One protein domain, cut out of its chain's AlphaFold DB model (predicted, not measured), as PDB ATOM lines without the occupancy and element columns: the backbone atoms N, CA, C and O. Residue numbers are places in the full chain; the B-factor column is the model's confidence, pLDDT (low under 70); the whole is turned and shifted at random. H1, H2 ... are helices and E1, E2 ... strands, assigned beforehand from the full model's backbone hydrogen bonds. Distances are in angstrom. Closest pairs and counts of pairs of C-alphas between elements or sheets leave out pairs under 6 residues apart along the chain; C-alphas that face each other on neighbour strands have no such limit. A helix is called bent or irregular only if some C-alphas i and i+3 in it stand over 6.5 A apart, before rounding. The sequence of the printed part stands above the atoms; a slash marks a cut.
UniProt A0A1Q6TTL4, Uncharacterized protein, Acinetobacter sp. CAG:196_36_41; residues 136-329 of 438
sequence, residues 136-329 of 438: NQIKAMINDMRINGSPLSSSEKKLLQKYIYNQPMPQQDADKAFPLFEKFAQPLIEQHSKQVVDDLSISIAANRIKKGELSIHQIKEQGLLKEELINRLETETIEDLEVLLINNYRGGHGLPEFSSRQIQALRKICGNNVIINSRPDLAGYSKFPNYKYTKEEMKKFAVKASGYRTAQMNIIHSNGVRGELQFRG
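What this domain is: This is residues 136 to 329 of the 438 residues of an uncharacterized protein of Acinetobacter sp. CAG:196_36_41 (UniProt A0A1Q6TTL4). What is the main picture? A small, twisted sheet of four strands has two helices side by side over one face, H3b and H6, and the hairpin of H4 and H5 packs on H3b beyond them. The long bent helix H3 reaches away from this body through its arm H3a to a small head, where H1 and H2 pack together and H2 packs on H3a; H7 lies beside the sheet. What are the counts and size? The printed part has 194 residues, with named elements in the order H1 H2 H3 H4 H5 E1 H6 E2 H7 E3 E4, class mixed; the mixed sheet runs E2 E1 E3 E4. It is compact, with a radius of gyration of the C-alphas of 18.4 A, yet elongated, spanning 54 by 33 by 31 A.

Where its parts are: Where are the strands? E1 is residues 242 to 249, 20.3 A long, and bends by 53 degrees at residue 245; E2 is 275 to 277, E3 is 310 to 316, 19.1 A, and E4 is 322 to 328, 20.3 A, ending at C-alpha 328 (16.845, 147.716, 46.374). Where are the helices? H3, residues 171 to 210, was assigned as one helix by its hydrogen bonds but is bent, with C-alphas 192 and 195 8.1 A apart; its arms are H3a, 171 to 192, 28.8 A, and H3b, 195 to 210, 22.4 A. H3a is irregular, with C-alphas 184 and 187 7.1 A apart. H1 is 136 to 144, beginning at C-alpha 136 (10.203, 172.465, 55.895), H2 154 to 164, H4 216 to 221, H5 227 to 235, H6 260 to 270 and H7 295 to 302.

How they stand to each other: How are the strands paired? E1 and E3 are antiparallel, with N 247 and O 312 2.7 A apart; E2 and E1 are parallel, with N 277 and O 246 2.7 A apart; the hairpin E3 and E4 is antiparallel, with N 313 and O 325 2.8 A apart, each pair within hydrogen-bond range. E1, H6 and E2 form a strand-helix-strand unit, two parallel neighbour strands with a helix between, and its crossover is right-handed. Which helices are on the sheet? H3b and H6 are on one face, making two layers, and H6 is over E1 at a height over the sheet of 10.3 A. H7 is at the sheet's level; the closest C-alphas of E1 and H7, Tyr 249 and Ala 302, are 4.8 A apart. How do the helices meet? H3b touches H6 at a shallow tilt of 17 degrees, closest C-alphas Ser 201 and Leu 266, 6.4 A, and touches H5, closest Ile 202 and Leu 233, 6.7 A. H4 and H5 are a hairpin, closest Ile 216 and Ile 230, 7.4 A; so are H1 and H2, closest Ile 142 and Lys 157, 6.5 A. H3a touches H2 with residues 173 to 181 alone, closest Leu 160 and Ala 177, 5.5 A. How do the helices' backbones hold up? In H1, H2, H3b, H4, H5, H6 and H7 every O i to N i+4 pair is within hydrogen-bond range; in H3a 14 of 18 are.

The domain as a whole: How far does it reach? The two C-alphas farthest apart, those of Ser 154 and Asn 319, are 56.4 A apart. Is anything missing or uncertain? The printed part has no cut; the link from E2 to H7 is long, with 17 residues, and residues 280 to 301 have pLDDT under 70.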
ATOM      1  N   ASN A 136       9.534 171.945  54.703       98.00
ATOM      2  CA  ASN A 136      10.203 172.465  55.895       98.00
ATOM      3  C   ASN A 136      11.326 171.536  56.366       98.00
ATOM      4  O   ASN A 136      12.410 172.028  56.664       98.00
ATOM      5  N   GLN A 137      11.113 170.215  56.347       98.25
ATOM      6  CA  GLN A 137      12.164 169.240  56.671       98.25
ATOM      7  C   GLN A 137      13.335 169.343  55.690       98.25
ATOM      8  O   GLN A 137      14.481 169.453  56.111       98.25
ATOM      9  N   ILE A 138      13.051 169.415  54.385       98.31
ATOM     10  CA  ILE A 138      14.088 169.607  53.357       98.31
ATOM     11  C   ILE A 138      14.852 170.915  53.595       98.31
ATOM     12  O   ILE A 138      16.079 170.935  53.533       98.31
ATOM     13  N   LYS A 139      14.147 172.017  53.891       97.88
ATOM     14  CA  LYS A 139      14.774 173.318  54.171       97.88
ATOM     15  C   LYS A 139      15.668 173.269  55.417       97.88
ATOM     16  O   LYS A 139      16.760 173.830  55.377       97.88
ATOM     17  N   ALA A 140      15.225 172.606  56.485       98.00
ATOM     18  CA  ALA A 140      16.018 172.405  57.696       98.00
ATOM     19  C   ALA A 140      17.288 171.601  57.389       98.00
ATOM     20  O   ALA A 140      18.387 172.094  57.611       98.00
ATOM     21  N   MET A 141      17.154 170.457  56.711       97.81
ATOM     22  CA  MET A 141      18.294 169.636  56.294       97.81
ATOM     23  C   MET A 141      19.312 170.407  55.432       97.81
ATOM     24  O   MET A 141      20.513 170.261  55.632       97.81
ATOM     25  N   ILE A 142      18.866 171.262  54.499       97.88
ATOM     26  CA  ILE A 142      19.765 172.132  53.709       97.88
ATOM     27  C   ILE A 142      20.505 173.135  54.609       97.88
ATOM     28  O   ILE A 142      21.675 173.436  54.373       97.88
ATOM     29  N   ASN A 143      19.831 173.686  55.620       96.94
ATOM     30  CA  ASN A 143      20.427 174.653  56.542       96.94
ATOM     31  C   ASN A 143      21.421 174.014  57.517       96.94
ATOM     32  O   ASN A 143      22.419 174.653  57.860       96.94
ATOM     33  N   ASP A 144      21.174 172.769  57.910       96.06
ATOM     34  CA  ASP A 144      22.006 172.011  58.845       96.06
ATOM     35  C   ASP A 144      23.172 171.307  58.148       96.06
ATOM     36  O   ASP A 144      24.164 170.958  58.785       96.06
ATOM     37  N   MET A 145      23.104 171.158  56.822       93.62
ATOM     38  CA  MET A 145      24.168 170.556  56.031       93.62
ATOM     39  C   MET A 145      25.498 171.304  56.210       93.62
ATOM     40  O   MET A 145      25.568 172.539  56.188       93.62
ATOM     41  N   ARG A 146      26.569 170.523  56.381       89.62
ATOM     42  CA  ARG A 146      27.950 170.999  56.494       89.62
ATOM     43  C   ARG A 146      28.846 170.287  55.486       89.62
ATOM     44  O   ARG A 146      28.711 169.081  55.284       89.62
ATOM     45  N   ILE A 147      29.790 171.018  54.905       83.75
ATOM     46  CA  ILE A 147      30.878 170.478  54.084       83.75
ATOM     47  C   ILE A 147      32.185 170.845  54.776       83.75
ATOM     48  O   ILE A 147      32.456 172.019  55.000       83.75
ATOM     49  N   ASN A 148      32.974 169.835  55.153       82.38
ATOM     50  CA  ASN A 148      34.224 170.010  55.906       82.38
ATOM     51  C   ASN A 148      34.054 170.861  57.184       82.38
ATOM     52  O   ASN A 148      34.899 171.685  57.505       82.38
ATOM     53  N   GLY A 149      32.932 170.684  57.890       87.00
ATOM     54  CA  GLY A 149      32.594 171.442  59.103       87.00
ATOM     55  C   GLY A 149      31.919 172.795  58.852       87.00
ATOM     56  O   GLY A 149      31.251 173.306  59.746       87.00
ATOM     57  N   SER A 150      31.987 173.334  57.635       91.38
ATOM     58  CA  SER A 150      31.430 174.650  57.302       91.38
ATOM     59  C   SER A 150      29.984 174.572  56.792       91.38
ATOM     60  O   SER A 150      29.651 173.646  56.049       91.38
ATOM     61  N   PRO A 151      29.102 175.525  57.159       94.75
ATOM     62  CA  PRO A 151      27.768 175.646  56.571       94.75
ATOM     63  C   PRO A 151      27.834 175.990  55.084       94.75
ATOM     64  O   PRO A 151      28.759 176.659  54.630       94.75
ATOM     65  N   LEU A 152      26.809 175.570  54.338       93.69
ATOM     66  CA  LEU A 152      26.646 175.976  52.944       93.69
ATOM     67  C   LEU A 152      26.456 177.494  52.829       93.69
ATOM     68  O   LEU A 152      25.671 178.093  53.576       93.69
ATOM     69  N   SER A 153      27.093 178.092  51.829       95.62
ATOM     70  CA  SER A 153      26.845 179.472  51.417       95.62
ATOM     71  C   SER A 153      25.424 179.656  50.861       95.62
ATOM     72  O   SER A 153      24.749 178.712  50.439       95.62
ATOM     73  N   SER A 154      24.951 180.903  50.805       96.50
ATOM     74  CA  SER A 154      23.628 181.228  50.256       96.50
ATOM     75  C   SER A 154      23.452 180.795  48.793       96.50
ATOM     76  O   SER A 154      22.346 180.427  48.393       96.50
ATOM     77  N   SER A 155      24.518 180.827  47.986       95.12
ATOM     78  CA  SER A 155      24.496 180.372  46.590       95.12
ATOM     79  C   SER A 155      24.398 178.849  46.497       95.12
ATOM     80  O   SER A 155      23.558 178.348  45.750       95.12
ATOM     81  N   GLU A 156      25.164 178.110  47.305       95.25
ATOM     82  CA  GLU A 156      25.099 176.644  47.372       95.25
ATOM     83  C   GLU A 156      23.731 176.156  47.846       95.25
ATOM     84  O   GLU A 156      23.165 175.243  47.246       95.25
ATOM     85  N   LYS A 157      23.144 176.802  48.866       97.50
ATOM     86  CA  LYS A 157      21.785 176.485  49.336       97.50
ATOM     87  C   LYS A 157      20.748 176.654  48.227       97.50
ATOM     88  O   LYS A 157      19.923 175.765  48.019       97.50
ATOM     89  N   LYS A 158      20.800 177.771  47.488       96.56
ATOM     90  CA  LYS A 158      19.904 178.022  46.344       96.56
ATOM     91  C   LYS A 158      20.107 176.981  45.243       96.56
ATOM     92  O   LYS A 158      19.125 176.461  44.719       96.56
ATOM     93  N   LEU A 159      21.356 176.662  44.909       95.62
ATOM     94  CA  LEU A 159      21.695 175.680  43.878       95.62
ATOM     95  C   LEU A 159      21.184 174.276  44.242       95.62
ATOM     96  O   LEU A 159      20.483 173.646  43.448       95.62
ATOM     97  N   LEU A 160      21.458 173.823  45.467       96.62
ATOM     98  CA  LEU A 160      20.983 172.548  45.999       96.62
ATOM     99  C   LEU A 160      19.450 172.482  46.019       96.62
ATOM    100  O   LEU A 160      18.866 171.498  45.568       96.62
ATOM    101  N   GLN A 161      18.785 173.547  46.476       97.12
ATOM    102  CA  GLN A 161      17.326 173.617  46.482       97.12
ATOM    103  C   GLN A 161      16.753 173.486  45.066       97.12
ATOM    104  O   GLN A 161      15.836 172.690  44.852       97.12
ATOM    105  N   LYS A 162      17.305 174.208  44.082       96.62
ATOM    106  CA  LYS A 162      16.882 174.075  42.681       96.62
ATOM    107  C   LYS A 162      17.011 172.628  42.190       96.62
ATOM    108  O   LYS A 162      16.094 172.127  41.544       96.62
ATOM    109  N   TYR A 163      18.100 171.944  42.538       95.75
ATOM    110  CA  TYR A 163      18.362 170.567  42.109       95.75
ATOM    111  C   TYR A 163      17.430 169.535  42.767       95.75
ATOM    112  O   TYR A 163      16.936 168.618  42.100       95.75
ATOM    113  N   ILE A 164      17.143 169.694  44.065       96.75
ATOM    114  CA  ILE A 164      16.196 168.841  44.802       96.75
ATOM    115  C   ILE A 164      14.806 168.914  44.166       96.75
ATOM    116  O   ILE A 164      14.186 167.881  43.935       96.75
ATOM    117  N   TYR A 165      14.341 170.117  43.826       95.69
ATOM    118  CA  TYR A 165      13.009 170.337  43.254       95.69
ATOM    119  C   TYR A 165      12.957 170.252  41.719       95.69
ATOM    120  O   TYR A 165      11.962 170.675  41.133       95.69
ATOM    121  N   ASN A 166      13.999 169.721  41.065       92.19
ATOM    122  CA  ASN A 166      14.069 169.574  39.605       92.19
ATOM    123  C   ASN A 166      13.772 170.887  38.843       92.19
ATOM    124  O   ASN A 166      13.160 170.867  37.774       92.19
ATOM    125  N   GLN A 167      14.183 172.037  39.388       93.88
ATOM    126  CA  GLN A 167      14.004 173.320  38.713       93.88
ATOM    127  C   GLN A 167      14.946 173.424  37.500       93.88
ATOM    128  O   GLN A 167      16.078 172.939  37.582       93.88
ATOM    129  N   PRO A 168      14.521 174.072  36.396       90.81
ATOM    130  CA  PRO A 168      15.371 174.264  35.225       90.81
ATOM    131  C   PRO A 168      16.705 174.933  35.582       90.81
ATOM    132  O   PRO A 168      16.732 175.963  36.261       90.81
ATOM    133  N   MET A 169      17.808 174.346  35.118       93.56
ATOM    134  CA  MET A 169      19.158 174.888  35.280       93.56
ATOM    135  C   MET A 169      20.087 174.425  34.147       93.56
ATOM    136  O   MET A 169      19.843 173.362  33.567       93.56
ATOM    137  N   PRO A 170      21.147 175.190  33.829       92.19
ATOM    138  CA  PRO A 170      22.201 174.750  32.919       92.19
ATOM    139  C   PRO A 170      22.888 173.466  33.408       92.19
ATOM    140  O   PRO A 170      23.012 173.241  34.612       92.19
ATOM    141  N   GLN A 171      23.416 172.656  32.484       85.38
ATOM    142  CA  GLN A 171      24.114 171.410  32.832       85.38
ATOM    143  C   GLN A 171      25.307 171.648  33.775       85.38
ATOM    144  O   GLN A 171      25.492 170.899  34.726       85.38
ATOM    145  N   GLN A 172      26.061 172.732  33.571       86.56
ATOM    146  CA  GLN A 172      27.191 173.098  34.433       86.56
ATOM    147  C   GLN A 172      26.768 173.332  35.893       86.56
ATOM    148  O   GLN A 172      27.504 172.988  36.818       86.56
ATOM    149  N   ASP A 173      25.576 173.891  36.107       88.69
ATOM    150  CA  ASP A 173      25.012 174.084  37.442       88.69
ATOM    151  C   ASP A 173      24.527 172.754  38.021       88.69
ATOM    152  O   ASP A 173      24.764 172.479  39.195       88.69
ATOM    153  N   ALA A 174      23.917 171.890  37.202       87.31
ATOM    154  CA  ALA A 174      23.518 170.546  37.615       87.31
ATOM    155  C   ALA A 174      24.722 169.692  38.054       87.31
ATOM    156  O   ALA A 174      24.644 168.993  39.067       87.31
ATOM    157  N   ASP A 175      25.850 169.797  37.346       83.50
ATOM    158  CA  ASP A 175      27.093 169.092  37.672       83.50
ATOM    159  C   ASP A 175      27.718 169.593  38.983       83.50
ATOM    160  O   ASP A 175      28.256 168.796  39.753       83.50
ATOM    161  N   LYS A 176      27.591 170.892  39.288       86.19
ATOM    162  CA  LYS A 176      27.992 171.474  40.584       86.19
ATOM    163  C   LYS A 176      27.015 171.130  41.710       86.19
ATOM    164  O   LYS A 176      27.427 170.935  42.851       86.19
ATOM    165  N   ALA A 177      25.723 171.048  41.405       90.62
ATOM    166  CA  ALA A 177      24.679 170.766  42.380       90.62
ATOM    167  C   ALA A 177      24.653 169.297  42.812       90.62
ATOM    168  O   ALA A 177      24.318 169.000  43.958       90.62
ATOM    169  N   PHE A 178      24.999 168.367  41.917       90.19
ATOM    170  CA  PHE A 178      24.901 166.940  42.202       90.19
ATOM    171  C   PHE A 178      25.772 166.475  43.389       90.19
ATOM    172  O   PHE A 178      25.237 165.778  44.250       90.19
ATOM    173  N   PRO A 179      27.054 166.874  43.528       88.19
ATOM    174  CA  PRO A 179      27.841 166.566  44.724       88.19
ATOM    175  C   PRO A 179      27.208 167.084  46.025       88.19
ATOM    176  O   PRO A 179      27.222 166.385  47.038       88.19
ATOM    177  N   LEU A 180      26.600 168.278  45.999       91.62
ATOM    178  CA  LEU A 180      25.853 168.811  47.145       91.62
ATOM    179  C   LEU A 180      24.635 167.932  47.447       91.62
ATOM    180  O   LEU A 180      24.389 167.578  48.596       91.62
ATOM    181  N   PHE A 181      23.892 167.541  46.411       94.75
ATOM    182  CA  PHE A 181      22.722 166.679  46.537       94.75
ATOM    183  C   PHE A 181      23.069 165.292  47.077       94.75
ATOM    184  O   PHE A 181      22.347 164.759  47.913       94.75
ATOM    185  N   GLU A 182      24.189 164.719  46.646       91.25
ATOM    186  CA  GLU A 182      24.685 163.446  47.155       91.25
ATOM    187  C   GLU A 182      24.983 163.514  48.654       91.25
ATOM    188  O   GLU A 182      24.543 162.647  49.408       91.25
ATOM    189  N   LYS A 183      25.669 164.571  49.104       91.06
ATOM    190  CA  LYS A 183      25.949 164.787  50.530       91.06
ATOM    191  C   LYS A 183      24.678 165.067  51.335       91.06
ATOM    192  O   LYS A 183      24.542 164.549  52.438       91.06
ATOM    193  N   PHE A 184      23.734 165.818  50.771       95.88
ATOM    194  CA  PHE A 184      22.415 166.058  51.357       95.88
ATOM    195  C   PHE A 184      21.603 164.762  51.522       95.88
ATOM    196  O   PHE A 184      20.980 164.551  52.559       95.88
ATOM    197  N   ALA A 185      21.609 163.888  50.513       96.69
ATOM    198  CA  ALA A 185      20.833 162.649  50.509       96.69
ATOM    199  C   ALA A 185      21.497 161.517  51.306       96.69
ATOM    200  O   ALA A 185      20.830 160.549  51.660       96.69
ATOM    201  N   GLN A 186      22.792 161.625  51.610       94.69
ATOM    202  CA  GLN A 186      23.547 160.619  52.352       94.69
ATOM    203  C   GLN A 186      22.868 160.139  53.655       94.69
ATOM    204  O   GLN A 186      22.719 158.925  53.796       94.69
ATOM    205  N   PRO A 187      22.417 161.008  54.585       96.62
ATOM    206  CA  PRO A 187      21.707 160.558  55.787       96.62
ATOM    207  C   PRO A 187      20.398 159.815  55.482       96.62
ATOM    208  O   PRO A 187      20.048 158.892  56.210       96.62
ATOM    209  N   LEU A 188      19.697 160.156  54.394       98.31
ATOM    210  CA  LEU A 188      18.482 159.446  53.974       98.31
ATOM    211  C   LEU A 188      18.815 158.047  53.450       98.31
ATOM    212  O   LEU A 188      18.137 157.086  53.787       98.31
ATOM    213  N   ILE A 189      19.890 157.915  52.669       98.00
ATOM    214  CA  ILE A 189      20.379 156.613  52.192       98.00
ATOM    215  C   ILE A 189      20.769 155.727  53.380       98.00
ATOM    216  O   ILE A 189      20.398 154.555  53.433       98.00
ATOM    217  N   GLU A 190      21.487 156.298  54.351       97.81
ATOM    218  CA  GLU A 190      21.891 155.599  55.574       97.81
ATOM    219  C   GLU A 190      20.677 155.176  56.400       97.81
ATOM    220  O   GLU A 190      20.644 154.045  56.869       97.81
ATOM    221  N   GLN A 191      19.654 156.027  56.522       98.00
ATOM    222  CA  GLN A 191      18.400 155.682  57.191       98.00
ATOM    223  C   GLN A 191      17.649 154.556  56.466       98.00
ATOM    224  O   GLN A 191      17.221 153.600  57.108       98.00
ATOM    225  N   HIS A 192      17.510 154.650  55.140       97.94
ATOM    226  CA  HIS A 192      16.791 153.680  54.307       97.94
ATOM    227  C   HIS A 192      17.407 152.276  54.380       97.94
ATOM    228  O   HIS A 192      16.690 151.280  54.431       97.94
ATOM    229  N   SER A 193      18.738 152.193  54.438       97.94
ATOM    230  CA  SER A 193      19.484 150.929  54.402       97.94
ATOM    231  C   SER A 193      20.070 150.502  55.755       97.94
ATOM    232  O   SER A 193      20.786 149.505  55.809       97.94
ATOM    233  N   LYS A 194      19.787 151.222  56.853       97.75
ATOM    234  CA  LYS A 194      20.437 151.001  58.160       97.75
ATOM    235  C   LYS A 194      20.352 149.550  58.621       97.75
ATOM    236  O   LYS A 194      21.387 148.926  58.808       97.75
ATOM    237  N   GLN A 195      19.138 149.024  58.772       98.19
ATOM    238  CA  GLN A 195      18.926 147.692  59.346       98.19
ATOM    239  C   GLN A 195      19.574 146.593  58.495       98.19
ATOM    240  O   GLN A 195      20.268 145.737  59.027       98.19
ATOM    241  N   VAL A 196      19.428 146.653  57.166       98.38
ATOM    242  CA  VAL A 196      20.039 145.648  56.281       98.38
ATOM    243  C   VAL A 196      21.567 145.723  56.276       98.38
ATOM    244  O   VAL A 196      22.218 144.692  56.163       98.38
ATOM    245  N   VAL A 197      22.156 146.918  56.408       98.31
ATOM    246  CA  VAL A 197      23.615 147.073  56.502       98.31
ATOM    247  C   VAL A 197      24.131 146.607  57.861       98.31
ATOM    248  O   VAL A 197      25.184 145.975  57.910       98.31
ATOM    249  N   ASP A 198      23.408 146.889  58.944       98.19
ATOM    250  CA  ASP A 198      23.764 146.451  60.294       98.19
ATOM    251  C   ASP A 198      23.778 144.913  60.377       98.19
ATOM    252  O   ASP A 198      24.804 144.337  60.743       98.19
ATOM    253  N   ASP A 199      22.704 144.250  59.931       98.25
ATOM    254  CA  ASP A 199      22.584 142.786  59.961       98.25
ATOM    255  C   ASP A 199      23.552 142.091  59.001       98.25
ATOM    256  O   ASP A 199      24.160 141.071  59.332       98.25
ATOM    257  N   LEU A 200      23.811 142.698  57.842       98.25
ATOM    258  CA  LEU A 200      24.888 142.257  56.962       98.25
ATOM    259  C   LEU A 200      26.261 142.351  57.650       98.25
ATOM    260  O   LEU A 200      27.067 141.431  57.538       98.25
ATOM    261  N   SER A 201      26.538 143.453  58.353       97.75
ATOM    262  CA  SER A 201      27.841 143.698  58.986       97.75
ATOM    263  C   SER A 201      28.122 142.694  60.103       97.75
ATOM    264  O   SER A 201      29.229 142.157  60.168       97.75
ATOM    265  N   ILE A 202      27.127 142.393  60.943       97.81
ATOM    266  CA  ILE A 202      27.272 141.379  61.999       97.81
ATOM    267  C   ILE A 202      27.327 139.958  61.427       97.81
ATOM    268  O   ILE A 202      28.118 139.162  61.918       97.81
ATOM    269  N   SER A 203      26.594 139.648  60.348       98.19
ATOM    270  CA  SER A 203      26.657 138.326  59.699       98.19
ATOM    271  C   SER A 203      28.041 138.056  59.093       98.19
ATOM    272  O   SER A 203      28.575 136.949  59.194       98.19
ATOM    273  N   ILE A 204      28.664 139.087  58.505       97.75
ATOM    274  CA  ILE A 204      30.055 139.036  58.023       97.75
ATOM    275  C   ILE A 204      31.020 138.833  59.196       97.75
ATOM    276  O   ILE A 204      31.914 137.989  59.123       97.75
ATOM    277  N   ALA A 205      30.850 139.593  60.281       97.69
ATOM    278  CA  ALA A 205      31.693 139.473  61.467       97.69
ATOM    279  C   ALA A 205      31.602 138.071  62.089       97.69
ATOM    280  O   ALA A 205      32.636 137.465  62.361       97.69
ATOM    281  N   ALA A 206      30.389 137.525  62.228       97.62
ATOM    282  CA  ALA A 206      30.140 136.180  62.734       97.62
ATOM    283  C   ALA A 206      30.848 135.110  61.889       97.62
ATOM    284  O   ALA A 206      31.507 134.229  62.440       97.62
ATOM    285  N   ASN A 207      30.808 135.221  60.553       97.19
ATOM    286  CA  ASN A 207      31.524 134.294  59.668       97.19
ATOM    287  C   ASN A 207      33.039 134.351  59.886       97.19
ATOM    288  O   ASN A 207      33.697 133.315  59.983       97.19
ATOM    289  N   ARG A 208      33.599 135.559  60.000       96.38
ATOM    290  CA  ARG A 208      35.037 135.745  60.227       96.38
ATOM    291  C   ARG A 208      35.479 135.253  61.603       96.38
ATOM    292  O   ARG A 208      36.541 134.644  61.702       96.38
ATOM    293  N   ILE A 209      34.663 135.453  62.639       96.38
ATOM    294  CA  ILE A 209      34.903 134.904  63.982       96.38
ATOM    295  C   ILE A 209      34.899 133.376  63.938       96.38
ATOM    296  O   ILE A 209      35.839 132.744  64.411       96.38
ATOM    297  N   LYS A 210      33.897 132.776  63.289       95.69
ATOM    298  CA  LYS A 210      33.789 131.322  63.101       95.69
ATOM    299  C   LYS A 210      34.992 130.720  62.364       95.69
ATOM    300  O   LYS A 210      35.364 129.585  62.637       95.69
ATOM    301  N   LYS A 211      35.616 131.476  61.455       94.81
ATOM    302  CA  LYS A 211      36.852 131.091  60.748       94.81
ATOM    303  C   LYS A 211      38.142 131.376  61.527       94.81
ATOM    304  O   LYS A 211      39.216 131.027  61.046       94.81
ATOM    305  N   GLY A 212      38.065 132.023  62.692       95.69
ATOM    306  CA  GLY A 212      39.235 132.452  63.466       95.69
ATOM    307  C   GLY A 212      39.994 133.641  62.859       95.69
ATOM    308  O   GLY A 212      41.119 133.921  63.258       95.69
ATOM    309  N   GLU A 213      39.402 134.355  61.897       94.62
ATOM    310  CA  GLU A 213      40.018 135.500  61.204       94.62
ATOM    311  C   GLU A 213      39.810 136.837  61.930       94.62
ATOM    312  O   GLU A 213      40.357 137.868  61.521       94.62
ATOM    313  N   LEU A 214      38.927 136.852  62.926       95.25
ATOM    314  CA  LEU A 214      38.534 138.027  63.688       95.25
ATOM    315  C   LEU A 214      38.096 137.601  65.093       95.25
ATOM    316  O   LEU A 214      37.563 136.511  65.276       95.25
ATOM    317  N   SER A 215      38.276 138.470  66.080       96.50
ATOM    318  CA  SER A 215      37.760 138.295  67.441       96.50
ATOM    319  C   SER A 215      36.945 139.511  67.872       96.50
ATOM    320  O   SER A 215      37.144 140.615  67.361       96.50
ATOM    321  N   ILE A 216      36.061 139.334  68.857       96.44
ATOM    322  CA  ILE A 216      35.304 140.448  69.446       96.44
ATOM    323  C   ILE A 216      36.243 141.515  70.033       96.44
ATOM    324  O   ILE A 216      36.005 142.707  69.842       96.44
ATOM    325  N   HIS A 217      37.353 141.107  70.661       96.50
ATOM    326  CA  HIS A 217      38.374 142.037  71.157       96.50
ATOM    327  C   HIS A 217      38.917 142.936  70.037       96.50
ATOM    328  O   HIS A 217      38.913 144.155  70.173       96.50
ATOM    329  N   GLN A 218      39.303 142.356  68.896       95.94
ATOM    330  CA  GLN A 218      39.782 143.126  67.742       95.94
ATOM    331  C   GLN A 218      38.702 144.047  67.162       95.94
ATOM    332  O   GLN A 218      39.020 145.148  66.717       95.94
ATOM    333  N   ILE A 219      37.431 143.626  67.167       96.19
ATOM    334  CA  ILE A 219      36.311 144.473  66.729       96.19
ATOM    335  C   ILE A 219      36.201 145.722  67.611       96.19
ATOM    336  O   ILE A 219      36.064 146.819  67.061       96.19
ATOM    337  N   LYS A 220      36.291 145.556  68.940       95.69
ATOM    338  CA  LYS A 220      36.262 146.648  69.928       95.69
ATOM    339  C   LYS A 220      37.481 147.562  69.773       95.69
ATOM    340  O   LYS A 220      37.325 148.759  69.555       95.69
ATOM    341  N   GLU A 221      38.684 146.991  69.791       95.50
ATOM    342  CA  GLU A 221      39.959 147.719  69.719       95.50
ATOM    343  C   GLU A 221      40.095 148.554  68.435       95.50
ATOM    344  O   GLU A 221      40.552 149.695  68.466       95.50
ATOM    345  N   GLN A 222      39.662 148.013  67.292       92.62
ATOM    346  CA  GLN A 222      39.790 148.676  65.989       92.62
ATOM    347  C   GLN A 222      38.553 149.507  65.604       92.62
ATOM    348  O   GLN A 222      38.534 150.119  64.529       92.62
ATOM    349  N   GLY A 223      37.506 149.516  66.438       92.94
ATOM    350  CA  GLY A 223      36.250 150.218  66.168       92.94
ATOM    351  C   GLY A 223      35.597 149.789  64.848       92.94
ATOM    352  O   GLY A 223      35.226 150.637  64.027       92.94
ATOM    353  N   LEU A 224      35.523 148.476  64.591       93.00
ATOM    354  CA  LEU A 224      35.008 147.940  63.319       93.00
ATOM    355  C   LEU A 224      33.478 147.975  63.239       93.00
ATOM    356  O   LEU A 224      32.928 148.118  62.148       93.00
ATOM    357  N   LEU A 225      32.810 147.853  64.385       95.56
ATOM    358  CA  LEU A 225      31.359 147.890  64.533       95.56
ATOM    359  C   LEU A 225      30.970 148.880  65.630       95.56
ATOM    360  O   LEU A 225      31.797 149.285  66.444       95.56
ATOM    361  N   LYS A 226      29.702 149.290  65.629       94.25
ATOM    362  CA  LYS A 226      29.134 150.104  66.709       94.25
ATOM    363  C   LYS A 226      28.838 149.236  67.925       94.25
ATOM    364  O   LYS A 226      28.531 148.058  67.754       94.25
ATOM    365  N   GLU A 227      28.842 149.837  69.111       95.38
ATOM    366  CA  GLU A 227      28.626 149.126  70.376       95.38
ATOM    367  C   GLU A 227      27.327 148.313  70.379       95.38
ATOM    368  O   GLU A 227      27.332 147.151  70.774       95.38
ATOM    369  N   GLU A 228      26.230 148.857  69.832       96.06
ATOM    370  CA  GLU A 228      24.965 148.117  69.764       96.06
ATOM    371  C   GLU A 228      25.060 146.824  68.935       96.06
ATOM    372  O   GLU A 228      24.386 145.843  69.237       96.06
ATOM    373  N   LEU A 229      25.915 146.795  67.910       97.31
ATOM    374  CA  LEU A 229      26.124 145.621  67.059       97.31
ATOM    375  C   LEU A 229      27.091 144.624  67.697       97.31
ATOM    376  O   LEU A 229      26.951 143.420  67.496       97.31
ATOM    377  N   ILE A 230      28.059 145.120  68.468       97.44
ATOM    378  CA  ILE A 230      28.981 144.281  69.233       97.44
ATOM    379  C   ILE A 230      28.213 143.538  70.329       97.44
ATOM    380  O   ILE A 230      28.352 142.325  70.440       97.44
ATOM    381  N   ASN A 231      27.319 144.227  71.044       97.19
ATOM    382  CA  ASN A 231      26.455 143.602  72.046       97.19
ATOM    383  C   ASN A 231      25.602 142.478  71.447       97.19
ATOM    384  O   ASN A 231      25.500 141.407  72.040       97.19
ATOM    385  N   ARG A 232      25.034 142.680  70.248       96.94
ATOM    386  CA  ARG A 232      24.306 141.617  69.531       96.94
ATOM    387  C   ARG A 232      25.208 140.425  69.215       96.94
ATOM    388  O   ARG A 232      24.836 139.300  69.506       96.94
ATOM    389  N   LEU A 233      26.413 140.661  68.693       96.19
ATOM    390  CA  LEU A 233      27.387 139.592  68.427       96.19
ATOM    391  C   LEU A 233      27.793 138.799  69.683       96.19
ATOM    392  O   LEU A 233      28.134 137.629  69.561       96.19
ATOM    393  N   GLU A 234      27.794 139.426  70.863       95.75
ATOM    394  CA  GLU A 234      28.147 138.778  72.137       95.75
ATOM    395  C   GLU A 234      26.976 138.020  72.785       95.75
ATOM    396  O   GLU A 234      27.209 137.096  73.562       95.75
ATOM    397  N   THR A 235      25.728 138.404  72.495       96.12
ATOM    398  CA  THR A 235      24.540 137.930  73.236       96.12
ATOM    399  C   THR A 235      23.537 137.144  72.395       96.12
ATOM    400  O   THR A 235      22.751 136.374  72.946       96.12
ATOM    401  N   GLU A 236      23.560 137.299  71.074       95.56
ATOM    402  CA  GLU A 236      22.636 136.655  70.142       95.56
ATOM    403  C   GLU A 236      23.338 135.547  69.346       95.56
ATOM    404  O   GLU A 236      24.541 135.578  69.090       95.56
ATOM    405  N   THR A 237      22.562 134.564  68.883       94.06
ATOM    406  CA  THR A 237      23.038 133.636  67.850       94.06
ATOM    407  C   THR A 237      22.871 134.295  66.485       94.06
ATOM    408  O   THR A 237      21.752 134.436  65.997       94.06
ATOM    409  N   ILE A 238      23.984 134.702  65.872       96.94
ATOM    410  CA  ILE A 238      23.994 135.380  64.571       96.94
ATOM    411  C   ILE A 238      24.209 134.367  63.445       96.94
ATOM    412  O   ILE A 238      25.196 133.629  63.441       96.94
ATOM    413  N   GLU A 239      23.302 134.358  62.468       97.38
ATOM    414  CA  GLU A 239      23.466 133.586  61.234       97.38
ATOM    415  C   GLU A 239      24.641 134.161  60.426       97.38
ATOM    416  O   GLU A 239      24.652 135.334  60.051       97.38
ATOM    417  N   ASP A 240      25.663 133.343  60.175       96.69
ATOM    418  CA  ASP A 240      26.890 133.805  59.536       96.69
ATOM    419  C   ASP A 240      26.758 133.895  58.012       96.69
ATOM    420  O   ASP A 240      26.056 133.103  57.385       96.69
ATOM    421  N   LEU A 241      27.460 134.847  57.388       96.62
ATOM    422  CA  LEU A 241      27.435 135.030  55.936       96.62
ATOM    423  C   LEU A 241      28.824 135.328  55.372       96.62
ATOM    424  O   LEU A 241      29.454 136.328  55.716       96.62
ATOM    425  N   GLU A 242      29.276 134.498  54.435       96.31
ATOM    426  CA  GLU A 242      30.515 134.736  53.703       96.31
ATOM    427  C   GLU A 242      30.259 135.584  52.452       96.31
ATOM    428  O   GLU A 242      29.494 135.201  51.565       96.31
ATOM    429  N   VAL A 243      30.951 136.719  52.347       95.88
ATOM    430  CA  VAL A 243      30.867 137.649  51.213       95.88
ATOM    431  C   VAL A 243      32.168 137.603  50.418       95.88
ATOM    432  O   VAL A 243      33.247 137.764  50.974       95.88
ATOM    433  N   LEU A 244      32.068 137.429  49.100       93.06
ATOM    434  CA  LEU A 244      33.211 137.371  48.179       93.06
ATOM    435  C   LEU A 244      33.424 138.687  47.418       93.06
ATOM    436  O   LEU A 244      34.548 139.072  47.093       93.06
ATOM    437  N   LEU A 245      32.326 139.360  47.079       91.81
ATOM    438  CA  LEU A 245      32.320 140.565  46.256       91.81
ATOM    439  C   LEU A 245      31.137 141.439  46.653       91.81
ATOM    440  O   LEU A 245      30.032 140.930  46.792       91.81
ATOM    441  N   ILE A 246      31.355 142.749  46.739       92.69
ATOM    442  CA  ILE A 246      30.306 143.759  46.894       92.69
ATOM    443  C   ILE A 246      30.364 144.703  45.697       92.69
ATOM    444  O   ILE A 246      31.413 145.253  45.375       92.69
ATOM    445  N   ASN A 247      29.232 144.936  45.052       92.38
ATOM    446  CA  ASN A 247      29.048 145.921  44.001       92.38
ATOM    447  C   ASN A 247      27.945 146.896  44.409       92.38
ATOM    448  O   ASN A 247      26.817 146.482  44.632       92.38
ATOM    449  N   ASN A 248      28.234 148.189  44.462       93.19
ATOM    450  CA  ASN A 248      27.238 149.218  44.754       93.19
ATOM    451  C   ASN A 248      27.006 150.059  43.495       93.19
ATOM    452  O   ASN A 248      27.660 151.085  43.283       93.19
ATOM    453  N   TYR A 249      26.154 149.537  42.611       93.31
ATOM    454  CA  TYR A 249      25.901 150.078  41.281       93.31
ATOM    455  C   TYR A 249      24.997 151.311  41.318       93.31
ATOM    456  O   TYR A 249      24.070 151.394  42.125       93.31
ATOM    457  N   ARG A 250      25.269 152.259  40.416       91.44
ATOM    458  CA  ARG A 250      24.529 153.522  40.262       91.44
ATOM    459  C   ARG A 250      24.789 154.170  38.903       91.44
ATOM    460  O   ARG A 250      25.765 153.837  38.236       91.44
ATOM    461  N   GLY A 251      23.971 155.153  38.536       89.44
ATOM    462  CA  GLY A 251      24.249 156.072  37.426       89.44
ATOM    463  C   GLY A 251      25.330 157.116  37.727       89.44
ATOM    464  O   GLY A 251      25.788 157.246  38.871       89.44
ATOM    465  N   GLY A 252      25.744 157.864  36.700       84.19
ATOM    466  CA  GLY A 252      26.754 158.924  36.826       84.19
ATOM    467  C   GLY A 252      26.308 160.064  37.748       84.19
ATOM    468  O   GLY A 252      27.090 160.537  38.580       84.19
ATOM    469  N   HIS A 253      25.025 160.412  37.674       86.25
ATOM    470  CA  HIS A 253      24.304 161.391  38.490       86.25
ATOM    471  C   HIS A 253      23.198 160.735  39.334       86.25
ATOM    472  O   HIS A 253      22.269 161.396  39.799       86.25
ATOM    473  N   GLY A 254      23.280 159.423  39.559       90.19
ATOM    474  CA  GLY A 254      22.384 158.704  40.459       90.19
ATOM    475  C   GLY A 254      23.003 158.493  41.828       90.19
ATOM    476  O   GLY A 254      24.197 158.269  41.916       90.19
ATOM    477  N   LEU A 255      22.220 158.564  42.907       92.75
ATOM    478  CA  LEU A 255      22.647 158.168  44.263       92.75
ATOM    479  C   LEU A 255      23.032 156.663  44.340       92.75
ATOM    480  O   LEU A 255      22.664 155.914  43.441       92.75
ATOM    481  N   PRO A 256      23.737 156.171  45.366       92.88
ATOM    482  CA  PRO A 256      23.904 154.730  45.605       92.88
ATOM    483  C   PRO A 256      22.788 154.129  46.487       92.88
ATOM    484  O   PRO A 256      22.090 154.879  47.170       92.88
ATOM    485  N   GLU A 257      22.663 152.795  46.507       95.25
ATOM    486  CA  GLU A 257      21.810 152.068  47.475       95.25
ATOM    487  C   GLU A 257      22.408 152.110  48.883       95.25
ATOM    488  O   GLU A 257      21.717 152.411  49.848       95.25
ATOM    489  N   PHE A 258      23.716 151.852  49.000       96.00
ATOM    490  CA  PHE A 258      24.454 152.004  50.258       96.00
ATOM    491  C   PHE A 258      25.325 153.255  50.209       96.00
ATOM    492  O   PHE A 258      25.984 153.529  49.204       96.00
ATOM    493  N   SER A 259      25.370 154.026  51.289       93.38
ATOM    494  CA  SER A 259      26.174 155.244  51.350       93.38
ATOM    495  C   SER A 259      27.674 154.935  51.274       93.38
ATOM    496  O   SER A 259      28.132 153.843  51.621       93.38
ATOM    497  N   SER A 260      28.486 155.917  50.876       86.44
ATOM    498  CA  SER A 260      29.945 155.759  50.892       86.44
ATOM    499  C   SER A 260      30.489 155.458  52.296       86.44
ATOM    500  O   SER A 260      31.477 154.734  52.408       86.44
ATOM    501  N   ARG A 261      29.843 155.947  53.371       88.31
ATOM    502  CA  ARG A 261      30.223 155.606  54.756       88.31
ATOM    503  C   ARG A 261      29.880 154.161  55.096       88.31
ATOM    504  O   ARG A 261      30.718 153.474  55.668       88.31
ATOM    505  N   GLN A 262      28.705 153.677  54.698       94.56
ATOM    506  CA  GLN A 262      28.324 152.275  54.894       94.56
ATOM    507  C   GLN A 262      29.259 151.333  54.131       94.56
ATOM    508  O   GLN A 262      29.730 150.349  54.689       94.56
ATOM    509  N   ILE A 263      29.624 151.669  52.890       91.81
ATOM    510  CA  ILE A 263      30.607 150.891  52.123       91.81
ATOM    511  C   ILE A 263      31.992 150.901  52.786       91.81
ATOM    512  O   ILE A 263      32.687 149.886  52.768       91.81
ATOM    513  N   GLN A 264      32.413 152.020  53.382       86.56
ATOM    514  CA  GLN A 264      33.661 152.074  54.150       86.56
ATOM    515  C   GLN A 264      33.595 151.211  55.416       86.56
ATOM    516  O   GLN A 264      34.566 150.520  55.710       86.56
ATOM    517  N   ALA A 265      32.466 151.206  56.131       89.75
ATOM    518  CA  ALA A 265      32.258 150.328  57.282       89.75
ATOM    519  C   ALA A 265      32.312 148.845  56.871       89.75
ATOM    520  O   ALA A 265      33.085 148.080  57.442       89.75
ATOM    521  N   LEU A 266      31.608 148.473  55.794       93.12
ATOM    522  CA  LEU A 266      31.660 147.123  55.223       93.12
ATOM    523  C   LEU A 266      33.089 146.729  54.819       93.12
ATOM    524  O   LEU A 266      33.528 145.619  55.094       93.12
ATOM    525  N   ARG A 267      33.864 147.651  54.236       89.12
ATOM    526  CA  ARG A 267      35.271 147.397  53.885       89.12
ATOM    527  C   ARG A 267      36.133 147.069  55.103       89.12
ATOM    528  O   ARG A 267      36.990 146.197  55.001       89.12
ATOM    529  N   LYS A 268      35.921 147.756  56.228       87.69
ATOM    530  CA  LYS A 268      36.655 147.490  57.472       87.69
ATOM    531  C   LYS A 268      36.338 146.095  58.013       87.69
ATOM    532  O   LYS A 268      37.260 145.356  58.342       87.69
ATOM    533  N   ILE A 269      35.058 145.713  58.054       92.75
ATOM    534  CA  ILE A 269      34.647 144.427  58.636       92.75
ATOM    535  C   ILE A 269      34.884 143.227  57.707       92.75
ATOM    536  O   ILE A 269      35.185 142.142  58.192       92.75
ATOM    537  N   CYS A 270      34.834 143.398  56.383       90.00
ATOM    538  CA  CYS A 270      35.141 142.336  55.416       90.00
ATOM    539  C   CYS A 270      36.623 141.913  55.404       90.00
ATOM    540  O   CYS A 270      36.931 140.791  55.010       90.00
ATOM    541  N   GLY A 271      37.549 142.796  55.790       80.62
ATOM    542  CA  GLY A 271      38.988 142.552  55.656       80.62
ATOM    543  C   GLY A 271      39.491 142.614  54.203       80.62
ATOM    544  O   GLY A 271      38.843 143.177  53.317       80.62
ATOM    545  N   ASN A 272      40.681 142.059  53.950       75.31
ATOM    546  CA  ASN A 272      41.406 142.264  52.685       75.31
ATOM    547  C   ASN A 272      40.983 141.354  51.524       75.31
ATOM    548  O   ASN A 272      41.306 141.643  50.373       75.31
ATOM    549  N   ASN A 273      40.224 140.295  51.802       77.12
ATOM    550  CA  ASN A 273      39.915 139.253  50.819       77.12
ATOM    551  C   ASN A 273      38.652 139.530  49.988       77.12
ATOM    552  O   ASN A 273      38.372 138.805  49.034       77.12
ATOM    553  N   VAL A 274      37.897 140.585  50.314       84.88
ATOM    554  CA  VAL A 274      36.643 140.930  49.632       84.88
ATOM    555  C   VAL A 274      36.869 142.053  48.630       84.88
ATOM    556  O   VAL A 274      37.328 143.146  48.968       84.88
ATOM    557  N   ILE A 275      36.484 141.810  47.378       85.00
ATOM    558  CA  ILE A 275      36.495 142.849  46.347       85.00
ATOM    559  C   ILE A 275      35.283 143.756  46.578       85.00
ATOM    560  O   ILE A 275      34.157 143.280  46.693       85.00
ATOM    561  N   ILE A 276      35.484 145.074  46.630       86.19
ATOM    562  CA  ILE A 276      34.390 146.037  46.825       86.19
ATOM    563  C   ILE A 276      34.424 147.088  45.720       86.19
ATOM    564  O   ILE A 276      35.257 147.999  45.734       86.19
ATOM    565  N   ASN A 277      33.457 146.983  44.813       85.06
ATOM    566  CA  ASN A 277      33.225 147.867  43.685       85.06
ATOM    567  C   ASN A 277      32.200 148.951  44.039       85.06
ATOM    568  O   ASN A 277      30.995 148.714  44.061       85.06
ATOM    569  N   SER A 278      32.668 150.167  44.297       82.19
ATOM    570  CA  SER A 278      31.824 151.337  44.565       82.19
ATOM    571  C   SER A 278      32.472 152.598  44.007       82.19
ATOM    572  O   SER A 278      33.701 152.657  43.866       82.19
ATOM    573  N   ARG A 279      31.657 153.612  43.690       75.81
ATOM    574  CA  ARG A 279      32.169 154.906  43.235       75.81
ATOM    575  C   ARG A 279      32.893 155.630  44.384       75.81
ATOM    576  O   ARG A 279      32.230 155.964  45.363       75.81
ATOM    577  N   PRO A 280      34.169 156.015  44.186       61.97
ATOM    578  CA  PRO A 280      34.611 157.374  44.403       61.97
ATOM    579  C   PRO A 280      33.933 158.342  45.378       61.97
ATOM    580  O   PRO A 280      33.288 159.223  44.820       61.97
ATOM    581  N   ASP A 281      34.118 158.348  46.704       57.72
ATOM    582  CA  ASP A 281      34.080 159.661  47.380       57.72
ATOM    583  C   ASP A 281      35.446 160.306  47.135       57.72
ATOM    584  O   ASP A 281      36.479 159.789  47.568       57.72
ATOM    585  N   LEU A 282      35.473 161.379  46.343       43.53
ATOM    586  CA  LEU A 282      36.702 161.956  45.786       43.53
ATOM    587  C   LEU A 282      37.736 162.333  46.868       43.53
ATOM    588  O   LEU A 282      38.928 162.359  46.563       43.53
ATOM    589  N   ALA A 283      37.306 162.541  48.119       39.16
ATOM    590  CA  ALA A 283      38.131 163.023  49.227       39.16
ATOM    591  C   ALA A 283      38.876 161.948  50.059       39.16
ATOM    592  O   ALA A 283      39.720 162.315  50.870       39.16
ATOM    593  N   GLY A 284      38.613 160.640  49.902       42.53
ATOM    594  CA  GLY A 284      39.105 159.627  50.870       42.53
ATOM    595  C   GLY A 284      39.783 158.376  50.303       42.53
ATOM    596  O   GLY A 284      40.126 157.467  51.051       42.53
ATOM    597  N   TYR A 285      39.946 158.286  48.984       45.28
ATOM    598  CA  TYR A 285      40.141 156.994  48.313       45.28
ATOM    599  C   TYR A 285      41.560 156.422  48.278       45.28
ATOM    600  O   TYR A 285      41.715 155.225  48.073       45.28
ATOM    601  N   SER A 286      42.596 157.239  48.461       43.53
ATOM    602  CA  SER A 286      43.995 156.813  48.297       43.53
ATOM    603  C   SER A 286      44.586 156.059  49.496       43.53
ATOM    604  O   SER A 286      45.753 155.693  49.447       43.53
ATOM    605  N   LYS A 287      43.822 155.831  50.574       47.62
ATOM    606  CA  LYS A 287      44.350 155.320  51.856       47.62
ATOM    607  C   LYS A 287      44.024 153.851  52.168       47.62
ATOM    608  O   LYS A 287      44.365 153.395  53.253       47.62
ATOM    609  N   PHE A 288      43.368 153.108  51.270       46.22
ATOM    610  CA  PHE A 288      42.946 151.725  51.548       46.22
ATOM    611  C   PHE A 288      43.647 150.697  50.640       46.22
ATOM    612  O   PHE A 288      43.571 150.837  49.419       46.22
ATOM    613  N   PRO A 289      44.259 149.635  51.204       46.09
ATOM    614  CA  PRO A 289      45.141 148.711  50.474       46.09
ATOM    615  C   PRO A 289      44.425 147.745  49.511       46.09
ATOM    616  O   PRO A 289      45.058 147.194  48.618       46.09
ATOM    617  N   ASN A 290      43.104 147.561  49.624       51.94
ATOM    618  CA  ASN A 290      42.367 146.516  48.885       51.94
ATOM    619  C   ASN A 290      41.700 147.022  47.596       51.94
ATOM    620  O   ASN A 290      40.628 146.548  47.205       51.94
ATOM    621  N   TYR A 291      42.283 148.036  46.955       51.97
ATOM    622  CA  TYR A 291      41.863 148.467  45.625       51.97
ATOM    623  C   TYR A 291      42.692 147.729  44.578       51.97
ATOM    624  O   TYR A 291      43.855 148.038  44.359       51.97
ATOM    625  N   LYS A 292      42.070 146.759  43.901       48.00
ATOM    626  CA  LYS A 292      42.691 146.070  42.758       48.00
ATOM    627  C   LYS A 292      42.713 146.935  41.485       48.00
ATOM    628  O   LYS A 292      43.342 146.563  40.504       48.00
ATOM    629  N   TYR A 293      41.998 148.059  41.496       52.84
ATOM    630  CA  TYR A 293      41.680 148.864  40.320       52.84
ATOM    631  C   TYR A 293      41.908 150.355  40.593       52.84
ATOM    632  O   TYR A 293      41.685 150.841  41.700       52.84
ATOM    633  N   THR A 294      42.302 151.103  39.572       59.75
ATOM    634  CA  THR A 294      42.405 152.570  39.580       59.75
ATOM    635  C   THR A 294      41.043 153.244  39.808       59.75
ATOM    636  O   THR A 294      39.980 152.630  39.659       59.75
ATOM    637  N   LYS A 295      41.037 154.545  40.148       61.22
ATOM    638  CA  LYS A 295      39.790 155.326  40.297       61.22
ATOM    639  C   LYS A 295      38.945 155.280  39.016       61.22
ATOM    640  O   LYS A 295      37.718 155.207  39.088       61.22
ATOM    641  N   GLU A 296      39.596 155.302  37.860       60.91
ATOM    642  CA  GLU A 296      38.999 155.278  36.527       60.91
ATOM    643  C   GLU A 296      38.357 153.919  36.225       60.91
ATOM    644  O   GLU A 296      37.215 153.860  35.773       60.91
ATOM    645  N   GLU A 297      39.041 152.818  36.531       56.19
ATOM    646  CA  GLU A 297      38.495 151.465  36.378       56.19
ATOM    647  C   GLU A 297      37.301 151.228  37.308       56.19
ATOM    648  O   GLU A 297      36.282 150.664  36.918       56.19
ATOM    649  N   MET A 298      37.367 151.756  38.523       61.16
ATOM    650  CA  MET A 298      36.304 151.619  39.516       61.16
ATOM    651  C   MET A 298      35.044 152.388  39.138       61.16
ATOM    652  O   MET A 298      33.934 151.895  39.354       61.16
ATOM    653  N   LYS A 299      35.203 153.555  38.499       61.31
ATOM    654  CA  LYS A 299      34.094 154.240  37.827       61.31
ATOM    655  C   LYS A 299      33.488 153.348  36.743       61.31
ATOM    656  O   LYS A 299      32.273 153.206  36.728       61.31
ATOM    657  N   LYS A 300      34.295 152.686  35.905       65.44
ATOM    658  CA  LYS A 300      33.785 151.792  34.843       65.44
ATOM    659  C   LYS A 300      32.987 150.599  35.389       65.44
ATOM    660  O   LYS A 300      32.036 150.163  34.746       65.44
ATOM    661  N   PHE A 301      33.338 150.070  36.564       67.69
ATOM    662  CA  PHE A 301      32.624 148.926  37.145       67.69
ATOM    663  C   PHE A 301      31.358 149.321  37.909       67.69
ATOM    664  O   PHE A 301      30.315 148.681  37.731       67.69
ATOM    665  N   ALA A 302      31.443 150.349  38.757       79.88
ATOM    666  CA  ALA A 302      30.360 150.743  39.656       79.88
ATOM    667  C   ALA A 302      29.336 151.691  39.006       79.88
ATOM    668  O   ALA A 302      28.180 151.713  39.426       79.88
ATOM    669  N   VAL A 303      29.736 152.456  37.983       86.62
ATOM    670  CA  VAL A 303      28.851 153.391  37.279       86.62
ATOM    671  C   VAL A 303      28.269 152.721  36.038       86.62
ATOM    672  O   VAL A 303      29.002 152.262  35.163       86.62
ATOM    673  N   LYS A 304      26.941 152.649  35.958       89.12
ATOM    674  CA  LYS A 304      26.203 152.047  34.843       89.12
ATOM    675  C   LYS A 304      25.625 153.148  33.970       89.12
ATOM    676  O   LYS A 304      24.930 154.019  34.478       89.12
ATOM    677  N   ALA A 305      25.883 153.085  32.663       88.00
ATOM    678  CA  ALA A 305      25.425 154.106  31.721       88.00
ATOM    679  C   ALA A 305      23.897 154.281  31.742       88.00
ATOM    680  O   ALA A 305      23.425 155.408  31.730       88.00
ATOM    681  N   SER A 306      23.129 153.188  31.843       89.44
ATOM    682  CA  SER A 306      21.662 153.238  31.948       89.44
ATOM    683  C   SER A 306      21.145 153.706  33.313       89.44
ATOM    684  O   SER A 306      19.941 153.800  33.516       89.44
ATOM    685  N   GLY A 307      22.034 153.952  34.279       91.56
ATOM    686  CA  GLY A 307      21.668 154.270  35.653       91.56
ATOM    687  C   GLY A 307      21.314 153.072  36.527       91.56
ATOM    688  O   GLY A 307      20.922 153.293  37.673       91.56
ATOM    689  N   TYR A 308      21.478 151.836  36.023       92.88
ATOM    690  CA  TYR A 308      21.205 150.610  36.776       92.88
ATOM    691  C   TYR A 308      21.772 150.667  38.194       92.88
ATOM    692  O   TYR A 308      22.957 150.954  38.410       92.88
ATOM    693  N   ARG A 309      20.893 150.386  39.155       93.00
ATOM    694  CA  ARG A 309      21.085 150.669  40.571       93.00
ATOM    695  C   ARG A 309      20.752 149.446  41.412       93.00
ATOM    696  O   ARG A 309      19.669 148.884  41.289       93.00
ATOM    697  N   THR A 310      21.705 149.042  42.248       94.88
ATOM    698  CA  THR A 310      21.549 147.981  43.255       94.88
ATOM    699  C   THR A 310      22.808 147.934  44.120       94.88
ATOM    700  O   THR A 310      23.909 148.147  43.606       94.88
ATOM    701  N   ALA A 311      22.684 147.568  45.395       96.56
ATOM    702  CA  ALA A 311      23.798 146.950  46.108       96.56
ATOM    703  C   ALA A 311      23.701 145.440  45.875       96.56
ATOM    704  O   ALA A 311      22.685 144.836  46.197       96.56
ATOM    705  N   GLN A 312      24.704 144.844  45.243       95.62
ATOM    706  CA  GLN A 312      24.736 143.441  44.849       95.62
ATOM    707  C   GLN A 312      25.970 142.761  45.430       95.62
ATOM    708  O   GLN A 312      27.066 143.309  45.347       95.62
ATOM    709  N   MET A 313      25.822 141.552  45.959       96.31
ATOM    710  CA  MET A 313      26.915 140.816  46.584       96.31
ATOM    711  C   MET A 313      26.973 139.388  46.087       96.31
ATOM    712  O   MET A 313      25.934 138.745  46.001       96.31
ATOM    713  N   ASN A 314      28.173 138.877  45.824       96.12
ATOM    714  CA  ASN A 314      28.373 137.441  45.667       96.12
ATOM    715  C   ASN A 314      28.747 136.859  47.023       96.12
ATOM    716  O   ASN A 314      29.644 137.382  47.688       96.12
ATOM    717  N   ILE A 315      28.076 135.779  47.398       96.88
ATOM    718  CA  ILE A 315      28.185 135.159  48.717       96.88
ATOM    719  C   ILE A 315      28.423 133.654  48.611       96.88
ATOM    720  O   ILE A 315      28.200 133.048  47.556       96.88
ATOM    721  N   ILE A 316      28.840 133.055  49.721       96.19
ATOM    722  CA  ILE A 316      28.766 131.613  49.952       96.19
ATOM    723  C   ILE A 316      27.793 131.393  51.112       96.19
ATOM    724  O   ILE A 316      27.983 131.919  52.206       96.19
ATOM    725  N   HIS A 317      26.725 130.644  50.850       96.81
ATOM    726  CA  HIS A 317      25.780 130.222  51.879       96.81
ATOM    727  C   HIS A 317      26.420 129.189  52.812       96.81
ATOM    728  O   HIS A 317      27.382 128.521  52.436       96.81
ATOM    729  N   SER A 318      25.858 128.983  54.003       95.62
ATOM    730  CA  SER A 318      26.437 128.066  54.999       95.62
ATOM    731  C   SER A 318      26.458 126.592  54.555       95.62
ATOM    732  O   SER A 318      27.265 125.814  55.055       95.62
ATOM    733  N   ASN A 319      25.664 126.211  53.547       94.31
ATOM    734  CA  ASN A 319      25.740 124.903  52.875       94.31
ATOM    735  C   ASN A 319      26.722 124.854  51.680       94.31
ATOM    736  O   ASN A 319      26.696 123.912  50.884       94.31
ATOM    737  N   GLY A 320      27.541 125.890  51.496       93.62
ATOM    738  CA  GLY A 320      28.551 125.995  50.444       93.62
ATOM    739  C   GLY A 320      28.034 126.428  49.068       93.62
ATOM    740  O   GLY A 320      28.843 126.589  48.150       93.62
ATOM    741  N   VAL A 321      26.719 126.626  48.872       94.38
ATOM    742  CA  VAL A 321      26.212 127.099  47.573       94.38
ATOM    743  C   VAL A 321      26.573 128.569  47.358       94.38
ATOM    744  O   VAL A 321      26.473 129.390  48.266       94.38
ATOM    745  N   ARG A 322      27.002 128.919  46.141       95.75
ATOM    746  CA  ARG A 322      27.265 130.315  45.776       95.75
ATOM    747  C   ARG A 322      25.962 131.040  45.483       95.75
ATOM    748  O   ARG A 322      25.130 130.539  44.720       95.75
ATOM    749  N   GLY A 323      25.825 132.230  46.045       96.50
ATOM    750  CA  GLY A 323      24.636 133.056  45.904       96.50
ATOM    751  C   GLY A 323      24.935 134.475  45.443       96.50
ATOM    752  O   GLY A 323      26.081 134.926  45.431       96.50
ATOM    753  N   GLU A 324      23.872 135.177  45.069       97.31
ATOM    754  CA  GLU A 324      23.878 136.609  44.807       97.31
ATOM    755  C   GLU A 324      22.782 137.291  45.630       97.31
ATOM    756  O   GLU A 324      21.603 136.987  45.449       97.31
ATOM    757  N   LEU A 325      23.163 138.224  46.502       97.88
ATOM    758  CA  LEU A 325      22.232 139.101  47.216       97.88
ATOM    759  C   LEU A 325      22.094 140.420  46.466       97.88
ATOM    760  O   LEU A 325      23.095 140.980  46.028       97.88
ATOM    761  N   GLN A 326      20.880 140.949  46.358       97.38
ATOM    762  CA  GLN A 326      20.604 142.278  45.815       97.38
ATOM    763  C   GLN A 326      19.721 143.067  46.783       97.38
ATOM    764  O   GLN A 326      18.656 142.587  47.158       97.38
ATOM    765  N   PHE A 327      20.118 144.286  47.134       97.94
ATOM    766  CA  PHE A 327      19.340 145.228  47.942       97.94
ATOM    767  C   PHE A 327      18.850 146.376  47.063       97.94
ATOM    768  O   PHE A 327      19.650 146.947  46.306       97.94
ATOM    769  N   ARG A 328      17.543 146.663  47.134       94.56
ATOM    770  CA  ARG A 328      16.845 147.716  46.374       94.56
ATOM    771  C   ARG A 328      15.581 148.162  47.098       94.56
ATOM    772  O   ARG A 328      14.993 147.365  47.822       94.56
ATOM    773  N   GLY A 329      15.087 149.354  46.786       95.81
ATOM    774  CA  GLY A 329      13.692 149.704  47.055       95.81
ATOM    775  C   GLY A 329      12.705 149.087  46.040       95.81
ATOM    776  O   GLY A 329      13.115 148.602  44.974       95.81
TER     777      GLY A 329